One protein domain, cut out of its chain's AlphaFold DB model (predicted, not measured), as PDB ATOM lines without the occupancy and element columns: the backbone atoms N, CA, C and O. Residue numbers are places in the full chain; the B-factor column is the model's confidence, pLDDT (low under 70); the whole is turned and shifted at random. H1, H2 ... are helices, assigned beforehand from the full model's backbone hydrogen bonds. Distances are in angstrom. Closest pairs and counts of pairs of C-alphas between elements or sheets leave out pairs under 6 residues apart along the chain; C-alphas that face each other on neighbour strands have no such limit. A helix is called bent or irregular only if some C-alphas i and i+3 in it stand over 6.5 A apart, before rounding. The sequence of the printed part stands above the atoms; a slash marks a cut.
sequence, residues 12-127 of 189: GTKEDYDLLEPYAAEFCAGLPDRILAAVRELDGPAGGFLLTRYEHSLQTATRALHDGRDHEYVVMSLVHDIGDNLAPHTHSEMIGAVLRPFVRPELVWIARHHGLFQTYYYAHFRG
ATOM      1  N   GLY A  12       3.742  10.955  26.429       96.94
ATOM      2  CA  GLY A  12       3.254   9.808  27.190       96.94
ATOM      3  C   GLY A  12       2.117  10.171  28.144       96.94
ATOM      4  O   GLY A  12       2.170  11.189  28.835       96.94
ATOM      5  N   THR A  13       1.100   9.314  28.199       98.12
ATOM      6  CA  THR A  13      -0.063   9.476  29.084       98.12
ATOM      7  C   THR A  13       0.096   8.693  30.383       98.12
ATOM      8  O   THR A  13       0.946   7.808  30.488       98.12
ATOM      9  N   LYS A  14      -0.737   8.987  31.389       97.94
ATOM     10  CA  LYS A  14      -0.756   8.203  32.632       97.94
ATOM     11  C   LYS A  14      -1.043   6.728  32.340       97.94
ATOM     12  O   LYS A  14      -0.368   5.861  32.881       97.94
ATOM     13  N   GLU A  15      -1.998   6.462  31.462       97.88
ATOM     14  CA  GLU A  15      -2.424   5.124  31.070       97.88
ATOM     15  C   GLU A  15      -1.277   4.338  30.415       97.88
ATOM     16  O   GLU A  15      -1.122   3.145  30.676       97.88
ATOM     17  N   ASP A  16      -0.424   5.006  29.627       98.00
ATOM     18  CA  ASP A  16       0.782   4.393  29.057       98.00
ATOM     19  C   ASP A  16       1.779   3.968  30.139       98.00
ATOM     20  O   ASP A  16       2.375   2.896  30.049       98.00
ATOM     21  N   TYR A  17       1.983   4.791  31.167       97.56
ATOM     22  CA  TYR A  17       2.928   4.471  32.238       97.56
ATOM     23  C   TYR A  17       2.374   3.434  33.216       97.56
ATOM     24  O   TYR A  17       3.125   2.552  33.627       97.56
ATOM     25  N   ASP A  18       1.073   3.471  33.507       97.81
ATOM     26  CA  ASP A  18       0.390   2.426  34.274       97.81
ATOM     27  C   ASP A  18       0.475   1.071  33.538       97.81
ATOM     28  O   ASP A  18       0.642   0.023  34.162       97.81
ATOM     29  N   LEU A  19       0.433   1.082  32.198       97.38
ATOM     30  CA  LEU A  19       0.690  -0.103  31.378       97.38
ATOM     31  C   LEU A  19       2.145  -0.594  31.499       97.38
ATOM     32  O   LEU A  19       2.375  -1.804  31.502       97.38
ATOM     33  N   LEU A  20       3.128   0.311  31.557       97.25
ATOM     34  CA  LEU A  20       4.558  -0.025  31.600       97.25
ATOM     35  C   LEU A  20       5.054  -0.482  32.979       97.25
ATOM     36  O   LEU A  20       5.976  -1.299  33.047       97.25
ATOM     37  N   GLU A  21       4.470   0.031  34.063       97.69
ATOM     38  CA  GLU A  21       4.875  -0.246  35.444       97.69
ATOM     39  C   GLU A  21       5.054  -1.745  35.762       97.69
ATOM     40  O   GLU A  21       6.138  -2.114  36.230       97.69
ATOM     41  N   PRO A  22       4.089  -2.646  35.474       96.88
ATOM     42  CA  PRO A  22       4.256  -4.067  35.781       96.88
ATOM     43  C   PRO A  22       5.411  -4.711  35.002       96.88
ATOM     44  O   PRO A  22       6.147  -5.516  35.571       96.88
ATOM     45  N   TYR A  23       5.632  -4.323  33.741       96.69
ATOM     46  CA  TYR A  23       6.762  -4.829  32.951       96.69
ATOM     47  C   TYR A  23       8.103  -4.343  33.509       96.69
ATOM     48  O   TYR A  23       9.074  -5.099  33.545       96.69
ATOM     49  N   ALA A  24       8.171  -3.089  33.967       95.62
ATOM     50  CA  ALA A  24       9.366  -2.552  34.608       95.62
ATOM     51  C   ALA A  24       9.663  -3.273  35.933       95.62
ATOM     52  O   ALA A  24      10.816  -3.621  36.198       95.62
ATOM     53  N   ALA A  25       8.632  -3.545  36.737       96.69
ATOM     54  CA  ALA A  25       8.757  -4.298  37.980       96.69
ATOM     55  C   ALA A  25       9.246  -5.734  37.731       96.69
ATOM     56  O   ALA A  25      10.198  -6.173  38.377       96.69
ATOM     57  N   GLU A  26       8.660  -6.438  36.757       97.12
ATOM     58  CA  GLU A  26       9.081  -7.786  36.357       97.12
ATOM     59  C   GLU A  26      10.531  -7.798  35.859       97.12
ATOM     60  O   GLU A  26      11.346  -8.613  36.302       97.12
ATOM     61  N   PHE A  27      10.896  -6.845  34.999       97.00
ATOM     62  CA  PHE A  27      12.263  -6.714  34.513       97.00
ATOM     63  C   PHE A  27      13.243  -6.521  35.674       97.00
ATOM     64  O   PHE A  27      14.243  -7.235  35.759       97.00
ATOM     65  N   CYS A  28      12.958  -5.603  36.601       96.06
ATOM     66  CA  CYS A  28      13.774  -5.381  37.795       96.06
ATOM     67  C   CYS A  28      13.874  -6.632  38.683       96.06
ATOM     68  O   CYS A  28      14.971  -6.952  39.141       96.06
ATOM     69  N   ALA A  29      12.779  -7.371  38.873       96.81
ATOM     70  CA  ALA A  29      12.770  -8.614  39.646       96.81
ATOM     71  C   ALA A  29      13.682  -9.694  39.036       96.81
ATOM     72  O   ALA A  29      14.326 -10.437  39.772       96.81
ATOM     73  N   GLY A  30      13.819  -9.729  37.706       97.88
ATOM     74  CA  GLY A  30      14.740 -10.619  36.992       97.88
ATOM     75  C   GLY A  30      16.212 -10.177  36.989       97.88
ATOM     76  O   GLY A  30      17.025 -10.743  36.257       97.88
ATOM     77  N   LEU A  31      16.595  -9.128  37.726       97.12
ATOM     78  CA  LEU A  31      17.990  -8.671  37.789       97.12
ATOM     79  C   LEU A  31      18.972  -9.738  38.320       97.12
ATOM     80  O   LEU A  31      20.027  -9.883  37.699       97.12
ATOM     81  N   PRO A  32      18.687 -10.499  39.399       96.38
ATOM     82  CA  PRO A  32      19.642 -11.472  39.936       96.38
ATOM     83  C   PRO A  32      20.085 -12.517  38.906       96.38
ATOM     84  O   PRO A  32      21.281 -12.769  38.767       96.38
ATOM     85  N   ASP A  33      19.152 -13.054  38.118       98.06
ATOM     86  CA  ASP A  33      19.463 -14.040  37.080       98.06
ATOM     87  C   ASP A  33      20.342 -13.450  35.976       98.06
ATOM     88  O   ASP A  33      21.281 -14.099  35.512       98.06
ATOM     89  N   ARG A  34      20.096 -12.191  35.597       97.69
ATOM     90  CA  ARG A  34      20.917 -11.478  34.608       97.69
ATOM     91  C   ARG A  34      22.325 -11.197  35.124       97.69
ATOM     92  O   ARG A  34      23.279 -11.324  34.364       97.69
ATOM     93  N   ILE A  35      22.476 -10.883  36.410       97.50
ATOM     94  CA  ILE A  35      23.794 -10.739  37.043       97.50
ATOM     95  C   ILE A  35      24.540 -12.078  37.043       97.50
ATOM     96  O   ILE A  35      25.712 -12.125  36.674       97.50
ATOM     97  N   LEU A  36      23.876 -13.180  37.398       97.69
ATOM     98  CA  LEU A  36      24.492 -14.510  37.372       97.69
ATOM     99  C   LEU A  36      24.842 -14.966  35.950       97.69
ATOM    100  O   LEU A  36      25.877 -15.603  35.753       97.69
ATOM    101  N   ALA A  37      24.017 -14.629  34.959       97.88
ATOM    102  CA  ALA A  37      24.335 -14.851  33.553       97.88
ATOM    103  C   ALA A  37      25.592 -14.068  33.141       97.88
ATOM    104  O   ALA A  37      26.515 -14.667  32.596       97.88
ATOM    105  N   ALA A  38      25.692 -12.784  33.505       97.12
ATOM    106  CA  ALA A  38      26.872 -11.965  33.229       97.12
ATOM    107  C   ALA A  38      28.149 -12.519  33.887       97.12
ATOM    108  O   ALA A  38      29.219 -12.479  33.286       97.12
ATOM    109  N   VAL A  39      28.057 -13.099  35.092       98.00
ATOM    110  CA  VAL A  39      29.192 -13.812  35.708       98.00
ATOM    111  C   VAL A  39      29.623 -14.998  34.843       98.00
ATOM    112  O   VAL A  39      30.816 -15.180  34.622       98.00
ATOM    113  N   ARG A  40      28.682 -15.799  34.329       97.62
ATOM    114  CA  ARG A  40      28.992 -16.957  33.467       97.62
ATOM    115  C   ARG A  40      29.617 -16.542  32.134       97.62
ATOM    116  O   ARG A  40      30.476 -17.251  31.630       97.62
ATOM    117  N   GLU A  41      29.244 -15.388  31.590       96.19
ATOM    118  CA  GLU A  41      29.840 -14.841  30.359       96.19
ATOM    119  C   GLU A  41      31.324 -14.470  30.505       96.19
ATOM    120  O   GLU A  41      32.023 -14.304  29.505       96.19
ATOM    121  N   LEU A  42      31.841 -14.377  31.734       96.38
ATOM    122  CA  LEU A  42      33.271 -14.200  31.991       96.38
ATOM    123  C   LEU A  42      34.097 -15.466  31.694       96.38
ATOM    124  O   LEU A  42      35.332 -15.418  31.760       96.38
ATOM    125  N   ASP A  43      33.448 -16.592  31.377       95.94
ATOM    126  CA  ASP A  43      34.087 -17.861  31.018       95.94
ATOM    127  C   ASP A  43      34.527 -17.876  29.545       95.94
ATOM    128  O   ASP A  43      34.142 -18.711  28.729       95.94
ATOM    129  N   GLY A  44      35.305 -16.856  29.185       89.50
ATOM    130  CA  GLY A  44      35.887 -16.670  27.865       89.50
ATOM    131  C   GLY A  44      37.407 -16.861  27.862       89.50
ATOM    132  O   GLY A  44      38.004 -17.286  28.854       89.50
ATOM    133  N   PRO A  45      38.081 -16.508  26.752       87.75
ATOM    134  CA  PRO A  45      39.532 -16.601  26.654       87.75
ATOM    135  C   PRO A  45      40.236 -15.821  27.771       87.75
ATOM    136  O   PRO A  45      39.978 -14.636  27.987       87.75
ATOM    137  N   ALA A  46      41.208 -16.458  28.424       86.50
ATOM    138  CA  ALA A  46      41.946 -15.867  29.541       86.50
ATOM    139  C   ALA A  46      42.840 -14.669  29.153       86.50
ATOM    140  O   ALA A  46      43.428 -14.030  30.018       86.50
ATOM    141  N   GLY A  47      42.981 -14.340  27.862       85.25
ATOM    142  CA  GLY A  47      43.702 -13.141  27.415       85.25
ATOM    143  C   GLY A  47      45.176 -13.098  27.839       85.25
ATOM    144  O   GLY A  47      45.712 -12.023  28.095       85.25
ATOM    145  N   GLY A  48      45.819 -14.265  27.954       91.12
ATOM    146  CA  GLY A  48      47.201 -14.410  28.422       91.12
ATOM    147  C   GLY A  48      47.347 -14.686  29.924       91.12
ATOM    148  O   GLY A  48      48.460 -14.959  30.373       91.12
ATOM    149  N   PHE A  49      46.257 -14.664  30.696       93.06
ATOM    150  CA  PHE A  49      46.241 -15.178  32.065       93.06
ATOM    151  C   PHE A  49      46.105 -16.707  32.094       93.06
ATOM    152  O   PHE A  49      45.725 -17.336  31.109       93.06
ATOM    153  N   LEU A  50      46.440 -17.314  33.236       95.88
ATOM    154  CA  LEU A  50      46.338 -18.766  33.439       95.88
ATOM    155  C   LEU A  50      44.903 -19.253  33.668       95.88
ATOM    156  O   LEU A  50      44.659 -20.451  33.584       95.88
ATOM    157  N   LEU A  51      43.999 -18.340  34.018       95.75
ATOM    158  CA  LEU A  51      42.623 -18.622  34.407       95.75
ATOM    159  C   LEU A  51      41.688 -17.637  33.713       95.75
ATOM    160  O   LEU A  51      42.084 -16.500  33.428       95.75
ATOM    161  N   THR A  52      40.454 -18.064  33.467       97.12
ATOM    162  CA  THR A  52      39.401 -17.191  32.943       97.12
ATOM    163  C   THR A  52      38.972 -16.174  34.003       97.12
ATOM    164  O   THR A  52      39.243 -16.315  35.201       97.12
ATOM    165  N   ARG A  53      38.284 -15.111  33.572       95.94
ATOM    166  CA  ARG A  53      37.715 -14.128  34.507       95.94
ATOM    167  C   ARG A  53      36.635 -14.755  35.382       95.94
ATOM    168  O   ARG A  53      36.542 -14.424  36.558       95.94
ATOM    169  N   TYR A  54      35.878 -15.706  34.838       97.88
ATOM    170  CA  TYR A  54      34.915 -16.488  35.606       97.88
ATOM    171  C   TYR A  54      35.588 -17.265  36.744       97.88
ATOM    172  O   TYR A  54      35.173 -17.161  37.899       97.88
ATOM    173  N   GLU A  55      36.678 -17.980  36.452       98.38
ATOM    174  CA  GLU A  55      37.446 -18.702  37.472       98.38
ATOM    175  C   GLU A  55      38.026 -17.757  38.533       98.38
ATOM    176  O   GLU A  55      37.984 -18.063  39.727       98.38
ATOM    177  N   HIS A  56      38.534 -16.591  38.124       97.06
ATOM    178  CA  HIS A  56      39.007 -15.549  39.040       97.06
ATOM    179  C   HIS A  56      37.895 -15.036  39.969       97.06
ATOM    180  O   HIS A  56      38.098 -14.965  41.187       97.06
ATOM    181  N   SER A  57      36.702 -14.767  39.439       98.00
ATOM    182  CA  SER A  57      35.526 -14.371  40.223       98.00
ATOM    183  C   SER A  57      35.134 -15.437  41.252       98.00
ATOM    184  O   SER A  57      34.969 -15.132  42.437       98.00
ATOM    185  N   LEU A  58      35.078 -16.711  40.844       98.62
ATOM    186  CA  LEU A  58      34.796 -17.828  41.753       98.62
ATOM    187  C   LEU A  58      35.861 -17.974  42.843       98.62
ATOM    188  O   LEU A  58      35.528 -18.160  44.017       98.62
ATOM    189  N   GLN A  59      37.143 -17.876  42.486       98.50
ATOM    190  CA  GLN A  59      38.234 -17.952  43.457       98.50
ATOM    191  C   GLN A  59      38.178 -16.804  44.464       98.50
ATOM    192  O   GLN A  59      38.400 -17.028  45.655       98.50
ATOM    193  N   THR A  60      37.868 -15.590  44.009       98.25
ATOM    194  CA  THR A  60      37.775 -14.404  44.869       98.25
ATOM    195  C   THR A  60      36.620 -14.542  45.862       98.25
ATOM    196  O   THR A  60      36.833 -14.392  47.067       98.25
ATOM    197  N   ALA A  61      35.435 -14.948  45.396       98.69
ATOM    198  CA  ALA A  61      34.285 -15.223  46.258       98.69
ATOM    199  C   ALA A  61      34.547 -16.371  47.249       98.69
ATOM    200  O   ALA A  61      34.242 -16.252  48.435       98.69
ATOM    201  N   THR A  62      35.183 -17.456  46.796       98.75
ATOM    202  CA  THR A  62      35.527 -18.605  47.651       98.75
ATOM    203  C   THR A  62      36.506 -18.209  48.756       98.75
ATOM    204  O   THR A  62      36.351 -18.617  49.904       98.75
ATOM    205  N   ARG A  63      37.508 -17.376  48.442       98.69
ATOM    206  CA  ARG A  63      38.442 -16.850  49.448       98.69
ATOM    207  C   ARG A  63      37.728 -15.971  50.470       98.69
ATOM    208  O   ARG A  63      37.999 -16.125  51.654       98.69
ATOM    209  N   ALA A  64      36.812 -15.103  50.037       98.62
ATOM    210  CA  ALA A  64      36.004 -14.296  50.951       98.62
ATOM    211  C   ALA A  64      35.139 -15.172  51.874       98.62
ATOM    212  O   ALA A  64      35.092 -14.935  53.079       98.62
ATOM    213  N   LEU A  65      34.518 -16.223  51.329       98.62
ATOM    214  CA  LEU A  65      33.730 -17.180  52.104       98.62
ATOM    215  C   LEU A  65      34.589 -17.904  53.153       98.62
ATOM    216  O   LEU A  65      34.206 -17.992  54.316       98.62
ATOM    217  N   HIS A  66      35.771 -18.389  52.768       98.69
ATOM    218  CA  HIS A  66      36.697 -19.064  53.686       98.69
ATOM    219  C   HIS A  66      37.314 -18.123  54.733       98.69
ATOM    220  O   HIS A  66      37.714 -18.587  55.798       98.69
ATOM    221  N   ASP A  67      37.371 -16.819  54.455       98.56
ATOM    222  CA  ASP A  67      37.762 -15.771  55.410       98.56
ATOM    223  C   ASP A  67      36.621 -15.399  56.384       98.56
ATOM    224  O   ASP A  67      36.768 -14.496  57.202       98.56
ATOM    225  N   GLY A  68      35.468 -16.078  56.312       98.44
ATOM    226  CA  GLY A  68      34.331 -15.850  57.208       98.44
ATOM    227  C   GLY A  68      33.595 -14.534  56.950       98.44
ATOM    228  O   GLY A  68      32.982 -13.983  57.865       98.44
ATOM    229  N   ARG A  69      33.678 -13.996  55.726       98.56
ATOM    230  CA  ARG A  69      32.965 -12.771  55.345       98.56
ATOM    231  C   ARG A  69      31.464 -13.016  55.214       98.56
ATOM    232  O   ARG A  69      31.023 -14.120  54.906       98.56
ATOM    233  N   ASP A  70      30.687 -11.958  55.423       98.50
ATOM    234  CA  ASP A  70      29.238 -11.995  55.240       98.50
ATOM    235  C   ASP A  70      28.823 -12.168  53.767       98.50
ATOM    236  O   ASP A  70      29.626 -12.049  52.836       98.50
ATOM    237  N   HIS A  71      27.535 -12.446  53.561       98.06
ATOM    238  CA  HIS A  71      26.984 -12.743  52.242       98.06
ATOM    239  C   HIS A  71      27.108 -11.563  51.269       98.06
ATOM    240  O   HIS A  71      27.382 -11.794  50.093       98.06
ATOM    241  N   GLU A  72      26.959 -10.313  51.726       98.19
ATOM    242  CA  GLU A  72      27.108  -9.140  50.852       98.19
ATOM    243  C   GLU A  72      28.532  -9.051  50.302       98.19
ATOM    244  O   GLU A  72      28.734  -8.795  49.114       98.19
ATOM    245  N   TYR A  73      29.529  -9.304  51.151       98.69
ATOM    246  CA  TYR A  73      30.932  -9.298  50.756       98.69
ATOM    247  C   TYR A  73      31.234 -10.428  49.767       98.69
ATOM    248  O   TYR A  73      31.917 -10.203  48.763       98.69
ATOM    249  N   VAL A  74      30.731 -11.639  50.033       98.69
ATOM    250  CA  VAL A  74      30.912 -12.796  49.141       98.69
ATOM    251  C   VAL A  74      30.268 -12.534  47.777       98.69
ATOM    252  O   VAL A  74      30.909 -12.771  46.754       98.69
ATOM    253  N   VAL A  75      29.051 -11.985  47.743       98.12
ATOM    254  CA  VAL A  75      28.359 -11.630  46.495       98.12
ATOM    255  C   VAL A  75      29.098 -10.520  45.751       98.12
ATOM    256  O   VAL A  75      29.372 -10.684  44.566       98.12
ATOM    257  N   MET A  76      29.494  -9.435  46.425       98.56
ATOM    258  CA  MET A  76      30.297  -8.363  45.821       98.56
ATOM    259  C   MET A  76      31.580  -8.919  45.193       98.56
ATOM    260  O   MET A  76      31.903  -8.596  44.053       98.56
ATOM    261  N   SER A  77      32.265  -9.815  45.908       98.56
ATOM    262  CA  SER A  77      33.484 -10.478  45.438       98.56
ATOM    263  C   SER A  77      33.239 -11.355  44.208       98.56
ATOM    264  O   SER A  77      34.084 -11.402  43.320       98.56
ATOM    265  N   LEU A  78      32.091 -12.033  44.128       98.62
ATOM    266  CA  LEU A  78      31.719 -12.852  42.973       98.62
ATOM    267  C   LEU A  78      31.469 -12.005  41.721       98.62
ATOM    268  O   LEU A  78      31.804 -12.430  40.622       98.62
ATOM    269  N   VAL A  79      30.871 -10.824  41.877       98.31
ATOM    270  CA  VAL A  79      30.397 -10.024  40.736       98.31
ATOM    271  C   VAL A  79      31.300  -8.844  40.380       98.31
ATOM    272  O   VAL A  79      30.984  -8.123  39.441       98.31
ATOM    273  N   HIS A  80      32.406  -8.623  41.099       98.00
ATOM    274  CA  HIS A  80      33.215  -7.404  40.962       98.00
ATOM    275  C   HIS A  80      33.682  -7.102  39.523       98.00
ATOM    276  O   HIS A  80      33.744  -5.932  39.148       98.00
ATOM    277  N   ASP A  81      33.914  -8.135  38.707       97.50
ATOM    278  CA  ASP A  81      34.447  -8.010  37.342       97.50
ATOM    279  C   ASP A  81      33.399  -8.142  36.218       97.50
ATOM    280  O   ASP A  81      33.762  -8.096  35.044       97.50
ATOM    281  N   ILE A  82      32.088  -8.251  36.499       96.69
ATOM    282  CA  ILE A  82      31.076  -8.412  35.418       96.69
ATOM    283  C   ILE A  82      31.035  -7.228  34.433       96.69
ATOM    284  O   ILE A  82      30.512  -7.348  33.329       96.69
ATOM    285  N   GLY A  83      31.585  -6.075  34.826       95.19
ATOM    286  CA  GLY A  83      31.674  -4.887  33.981       95.19
ATOM    287  C   GLY A  83      32.782  -4.932  32.926       95.19
ATOM    288  O   GLY A  83      32.815  -4.047  32.074       95.19
ATOM    289  N   ASP A  84      33.683  -5.920  32.946       92.88
ATOM    290  CA  ASP A  84      34.859  -5.944  32.062       92.88
ATOM    291  C   ASP A  84      34.499  -5.984  30.571       92.88
ATOM    292  O   ASP A  84      35.179  -5.363  29.751       92.88
ATOM    293  N   ASN A  85      33.401  -6.658  30.220       90.06
ATOM    294  CA  ASN A  85      32.939  -6.760  28.833       90.06
ATOM    295  C   ASN A  85      32.324  -5.451  28.309       90.06
ATOM    296  O   ASN A  85      32.337  -5.205  27.106       90.06
ATOM    297  N   LEU A  86      31.780  -4.611  29.195       94.19
ATOM    298  CA  LEU A  86      31.031  -3.406  28.818       94.19
ATOM    299  C   LEU A  86      31.832  -2.119  29.023       94.19
ATOM    300  O   LEU A  86      31.670  -1.153  28.282       94.19
ATOM    301  N   ALA A  87      32.681  -2.089  30.046       95.56
ATOM    302  CA  ALA A  87      33.393  -0.901  30.478       95.56
ATOM    303  C   ALA A  87      34.811  -1.248  30.958       95.56
ATOM    304  O   ALA A  87      35.161  -0.925  32.085       95.56
ATOM    305  N   PRO A  88      35.688  -1.847  30.134       91.69
ATOM    306  CA  PRO A  88      37.000  -2.339  30.584       91.69
ATOM    307  C   PRO A  88      37.873  -1.270  31.272       91.69
ATOM    308  O   PRO A  88      38.688  -1.583  32.139       91.69
ATOM    309  N   HIS A  89      37.692   0.009  30.928       93.25
ATOM    310  CA  HIS A  89      38.418   1.132  31.531       93.25
ATOM    311  C   HIS A  89      37.811   1.660  32.839       93.25
ATOM    312  O   HIS A  89      38.497   2.359  33.582       93.25
ATOM    313  N   THR A  90      36.547   1.348  33.120       95.81
ATOM    314  CA  THR A  90      35.776   1.883  34.254       95.81
ATOM    315  C   THR A  90      34.889   0.817  34.916       95.81
ATOM    316  O   THR A  90      33.948   1.152  35.632       95.81
ATOM    317  N   HIS A  91      35.191  -0.473  34.724       97.06
ATOM    318  CA  HIS A  91      34.346  -1.593  35.157       97.06
ATOM    319  C   HIS A  91      34.125  -1.566  36.668       97.06
ATOM    320  O   HIS A  91      33.017  -1.825  37.133       97.06
ATOM    321  N   SER A  92      35.144  -1.157  37.433       96.81
ATOM    322  CA  SER A  92      35.034  -0.988  38.878       96.81
ATOM    323  C   SER A  92      33.960   0.051  39.237       96.81
ATOM    324  O   SER A  92      33.115  -0.190  40.095       96.81
ATOM    325  N   GLU A  93      33.898   1.184  38.533       97.00
ATOM    326  CA  GLU A  93      32.854   2.189  38.764       97.00
ATOM    327  C   GLU A  93      31.463   1.699  38.361       97.00
ATOM    328  O   GLU A  93      30.497   1.937  39.094       97.00
ATOM    329  N   MET A  94      31.370   0.985  37.235       97.50
ATOM    330  CA  MET A  94      30.129   0.360  36.779       97.50
ATOM    331  C   MET A  94      29.582  -0.599  37.839       97.50
ATOM    332  O   MET A  94      28.422  -0.466  38.231       97.50
ATOM    333  N   ILE A  95      30.403  -1.516  38.361       97.56
ATOM    334  CA  ILE A  95      29.929  -2.476  39.363       97.56
ATOM    335  C   ILE A  95      29.548  -1.789  40.678       97.56
ATOM    336  O   ILE A  95      28.567  -2.167  41.318       97.56
ATOM    337  N   GLY A  96      30.247  -0.709  41.043       97.50
ATOM    338  CA  GLY A  96      29.865   0.129  42.175       97.50
ATOM    339  C   GLY A  96      28.471   0.746  42.006       97.50
ATOM    340  O   GLY A  96      27.724   0.853  42.975       97.50
ATOM    341  N   ALA A  97      28.084   1.133  40.787       97.69
ATOM    342  CA  ALA A  97      26.737   1.630  40.514       97.69
ATOM    343  C   ALA A  97      25.675   0.521  40.594       97.69
ATOM    344  O   ALA A  97      24.620   0.755  41.181       97.69
ATOM    345  N   VAL A  98      25.977  -0.669  40.066       97.00
ATOM    346  CA  VAL A  98      25.086  -1.843  40.100       97.00
ATOM    347  C   VAL A  98      24.801  -2.293  41.534       97.00
ATOM    348  O   VAL A  98      23.658  -2.582  41.866       97.00
ATOM    349  N   LEU A  99      25.822  -2.330  42.396       97.44
ATOM    350  CA  LEU A  99      25.701  -2.834  43.768       97.44
ATOM    351  C   LEU A  99      25.114  -1.824  44.760       97.44
ATOM    352  O   LEU A  99      24.618  -2.225  45.813       97.44
ATOM    353  N   ARG A 100      25.143  -0.523  44.441       97.94
ATOM    354  CA  ARG A 100      24.751   0.565  45.353       97.94
ATOM    355  C   ARG A 100      23.420   0.367  46.098       97.94
ATOM    356  O   ARG A 100      23.399   0.707  47.277       97.94
ATOM    357  N   PRO A 101      22.329  -0.123  45.478       96.44
ATOM    358  CA  PRO A 101      21.059  -0.269  46.183       96.44
ATOM    359  C   PRO A 101      20.952  -1.557  47.022       96.44
ATOM    360  O   PRO A 101      19.960  -1.711  47.724       96.44
ATOM    361  N   PHE A 102      21.927  -2.475  46.957       96.06
ATOM    362  CA  PHE A 102      21.800  -3.831  47.518       96.06
ATOM    363  C   PHE A 102      22.777  -4.166  48.644       96.06
ATOM    364  O   PHE A 102      22.527  -5.109  49.386       96.06
ATOM    365  N   VAL A 103      23.898  -3.451  48.752       97.44
ATOM    366  CA  VAL A 103      24.948  -3.751  49.739       97.44
ATOM    367  C   VAL A 103      25.342  -2.505  50.518       97.44
ATOM    368  O   VAL A 103      25.131  -1.375  50.064       97.44
ATOM    369  N   ARG A 104      25.967  -2.690  51.684       98.38
ATOM    370  CA  ARG A 104      26.403  -1.557  52.508       98.38
ATOM    371  C   ARG A 104      27.396  -0.623  51.781       98.38
ATOM    372  O   ARG A 104      28.219  -1.093  50.988       98.38
ATOM    373  N   PRO A 105      27.414   0.693  52.099       98.38
ATOM    374  CA  PRO A 105      28.252   1.689  51.410       98.38
ATOM    375  C   PRO A 105      29.753   1.374  51.379       98.38
ATOM    376  O   PRO A 105      30.440   1.715  50.419       98.38
ATOM    377  N   GLU A 106      30.259   0.701  52.413       98.44
ATOM    378  CA  GLU A 106      31.640   0.213  52.473       98.44
ATOM    379  C   GLU A 106      31.968  -0.705  51.282       98.44
ATOM    380  O   GLU A 106      32.975  -0.508  50.603       98.44
ATOM    381  N   LEU A 107      31.097  -1.674  50.980       98.56
ATOM    382  CA  LEU A 107      31.313  -2.628  49.891       98.56
ATOM    383  C   LEU A 107      31.144  -1.973  48.524       98.56
ATOM    384  O   LEU A 107      31.883  -2.297  47.600       98.56
ATOM    385  N   VAL A 108      30.243  -0.993  48.412       98.56
ATOM    386  CA  VAL A 108      30.132  -0.145  47.216       98.56
ATOM    387  C   VAL A 108      31.442   0.598  46.964       98.56
ATOM    388  O   VAL A 108      31.906   0.664  45.827       98.56
ATOM    389  N   TRP A 109      32.063   1.143  48.015       98.31
ATOM    390  CA  TRP A 109      33.348   1.826  47.900       98.31
ATOM    391  C   TRP A 109      34.463   0.860  47.490       98.31
ATOM    392  O   TRP A 109      35.214   1.174  46.569       98.31
ATOM    393  N   ILE A 110      34.539  -0.325  48.104       98.12
ATOM    394  CA  ILE A 110      35.514  -1.363  47.733       98.12
ATOM    395  C   ILE A 110      35.341  -1.757  46.263       98.12
ATOM    396  O   ILE A 110      36.300  -1.679  45.498       98.12
ATOM    397  N   ALA A 111      34.121  -2.110  45.851       97.81
ATOM    398  CA  ALA A 111      33.813  -2.509  44.482       97.81
ATOM    399  C   ALA A 111      34.135  -1.391  43.483       97.81
ATOM    400  O   ALA A 111      34.762  -1.643  42.461       97.81
ATOM    401  N   ARG A 112      33.812  -0.135  43.808       97.75
ATOM    402  CA  ARG A 112      34.124   1.017  42.953       97.75
ATOM    403  C   ARG A 112      35.620   1.207  42.699       97.75
ATOM    404  O   ARG A 112      36.003   1.649  41.620       97.75
ATOM    405  N   HIS A 113      36.457   0.899  43.684       96.88
ATOM    406  CA  HIS A 113      37.886   1.207  43.648       96.88
ATOM    407  C   HIS A 113      38.773  -0.025  43.466       96.88
ATOM    408  O   HIS A 113      39.996   0.112  43.466       96.88
ATOM    409  N   HIS A 114      38.212  -1.222  43.279       96.19
ATOM    410  CA  HIS A 114      39.021  -2.442  43.227       96.19
ATOM    411  C   HIS A 114      40.048  -2.430  42.081       96.19
ATOM    412  O   HIS A 114      41.182  -2.885  42.257       96.19
ATOM    413  N   GLY A 115      39.714  -1.794  40.951       92.31
ATOM    414  CA  GLY A 115      40.628  -1.578  39.834       92.31
ATOM    415  C   GLY A 115      41.849  -0.718  40.186       92.31
ATOM    416  O   GLY A 115      42.882  -0.835  39.530       92.31
ATOM    417  N   LEU A 116      41.784   0.100  41.244       92.69
ATOM    418  CA  LEU A 116      42.939   0.804  41.803       92.69
ATOM    419  C   LEU A 116      43.815  -0.148  42.628       92.69
ATOM    420  O   LEU A 116      45.039  -0.100  42.516       92.69
ATOM    421  N   PHE A 117      43.215  -1.031  43.433       93.19
ATOM    422  CA  PHE A 117      43.953  -1.916  44.344       93.19
ATOM    423  C   PHE A 117      44.894  -2.863  43.592       93.19
ATOM    424  O   PHE A 117      46.015  -3.099  44.042       93.19
ATOM    425  N   GLN A 118      44.500  -3.332  42.405       88.81
ATOM    426  CA  GLN A 118      45.370  -4.157  41.558       88.81
ATOM    427  C   GLN A 118      46.647  -3.429  41.105       88.81
ATOM    428  O   GLN A 118      47.691  -4.060  40.932       88.81
ATOM    429  N   THR A 119      46.606  -2.100  40.945       90.62
ATOM    430  CA  THR A 119      47.751  -1.330  40.429       90.62
ATOM    431  C   THR A 119      48.943  -1.376  41.377       90.62
ATOM    432  O   THR A 119      50.085  -1.284  40.924       90.62
ATOM    433  N   TYR A 120      48.699  -1.622  42.669       90.75
ATOM    434  CA  TYR A 120      49.746  -1.855  43.658       90.75
ATOM    435  C   TYR A 120      50.737  -2.939  43.206       90.75
ATOM    436  O   TYR A 120      51.945  -2.802  43.406       90.75
ATOM    437  N   TYR A 121      50.245  -3.981  42.531       90.88
ATOM    438  CA  TYR A 121      51.040  -5.144  42.143       90.88
ATOM    439  C   TYR A 121      51.798  -4.980  40.825       90.88
ATOM    440  O   TYR A 121      52.826  -5.628  40.660       90.88
ATOM    441  N   TYR A 122      51.339  -4.132  39.894       89.50
ATOM    442  CA  TYR A 122      51.944  -4.066  38.553       89.50
ATOM    443  C   TYR A 122      52.314  -2.669  38.047       89.50
ATOM    444  O   TYR A 122      53.023  -2.567  37.045       89.50
ATOM    445  N   ALA A 123      51.870  -1.582  38.687       89.81
ATOM    446  CA  ALA A 123      52.120  -0.224  38.188       89.81
ATOM    447  C   ALA A 123      53.619   0.078  38.028       89.81
ATOM    448  O   ALA A 123      54.016   0.701  37.041       89.81
ATOM    449  N   HIS A 124      54.449  -0.442  38.935       89.94
ATOM    450  CA  HIS A 124      55.899  -0.249  38.927       89.94
ATOM    451  C   HIS A 124      56.591  -0.896  37.716       89.94
ATOM    452  O   HIS A 124      57.554  -0.334  37.202       89.94
ATOM    453  N   PHE A 125      56.059  -1.999  37.178       90.88
ATOM    454  CA  PHE A 125      56.540  -2.581  35.917       90.88
ATOM    455  C   PHE A 125      56.189  -1.728  34.689       90.88
ATOM    456  O   PHE A 125      56.733  -1.946  33.612       90.88
ATOM    457  N   ARG A 126      55.287  -0.750  34.837       87.44
ATOM    458  CA  ARG A 126      54.881   0.199  33.788       87.44
ATOM    459  C   ARG A 126      55.420   1.613  34.031       87.44
ATOM    460  O   ARG A 126      54.841   2.574  33.533       87.44
ATOM    461  N   GLY A 127      56.478   1.750  34.838       85.56
ATOM    462  CA  GLY A 127      57.098   3.044  35.149       85.56
ATOM    463  C   GLY A 127      56.209   3.990  35.965       85.56
ATOM    464  O   GLY A 127      56.473   5.187  36.016       85.56
TER     465      GLY A 127
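Overview. This is residues 12 to 127 of the 189 residues of an uncharacterized protein of Phytohabitans flavus (UniProt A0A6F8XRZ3). A long helical arm, residues 12 to 34 with H1 and the first residues of H2, sticks out from a compact body of two helical hairpins, H3 with H4 and H5 with H6, packed on each other through H4 and H6. H2 runs from the arm into the body, ending by H3 and H4, and residues 117 to 127, with H7, stick out at the other end of the long axis. The printed part has 116 residues, with seven named helices, H1 to H7 in order along the chain, and no named strand; the class is all helix. The whole is loose, with a radius of gyration of the C-alphas of 17.1 A, and elongated, spanning 59 by 31 by 24 A.

Along the chain. H1, residues 14 to 29, is the longest helix by residues, 22.7 A from C-alpha 14 at (-0.756, 8.203, 32.632) to C-alpha 29. It has a kink of 28 degrees near residue 22 and is only just irregular, with C-alphas 19 and 22 6.9 A apart. H2 is residues 31 to 40, 14.4 A. H3, residues 53 to 66, measures 19.8 A, beginning at C-alpha 53 (37.715, -14.128, 34.507). H4 is residues 71 to 79 and H5 residues 91 to 99. H6, residues 105 to 117, 17.6 A, is irregular: C-alphas 112 and 115 are 7.7 A apart. H7, residues 119 to 126, is irregular too, with C-alphas 121 and 124 7.6 A apart; it ends at C-alpha 126 (54.881, 0.199, 33.788).

Arrangement. H1 touches no helix and meets H2 only through their link. H2 only just touches H4, with 3 pairs of C-alphas within 8 A, the closest Val 39 and Val 79 at 6.4 A. H2 also only just touches H3, by residues 54 to 57 of H3 alone, with 3 such pairs; the closest C-alphas, of Arg 40 and Tyr 54, are 6.3 A apart. H4 is the hub, touching three helices. H3 and H4 form a hairpin, at a shallow tilt of 17 degrees, opposite ways; their closest C-alphas, of Ala 61 and Leu 78, are 4.8 A apart. H6 touches H4 with residues 107 to 111 alone, closest at the C-alphas of Tyr 73 and Leu 107, 6.7 A. H5 and H6 form the other hairpin, at 11 degrees, a shallow tilt, with the C-alphas of Gly 96 and Arg 112 closest at 4.4 A. H7 touches no helix and meets H6 only through their link. Every O i to N i+4 pair is within hydrogen-bond range in H2, H3, H4 and H5; it is 10 of 12 in H1, 7 of 9 in H6 and 1 of 4 in H7, where 3 of 5 O i to N i+3 pairs are.

Size, cuts and confidence. The C-alphas farthest apart, of Glu 15 and Gly 127, are 59.7 A apart. Without the stretches that stand free, the body of 82 residues spans 33 by 28 by 24 A. The links H2 to H3 and H4 to H5 are long. The printed part has no cut; its mean pLDDT is 96.0, and no printed residue is under 70.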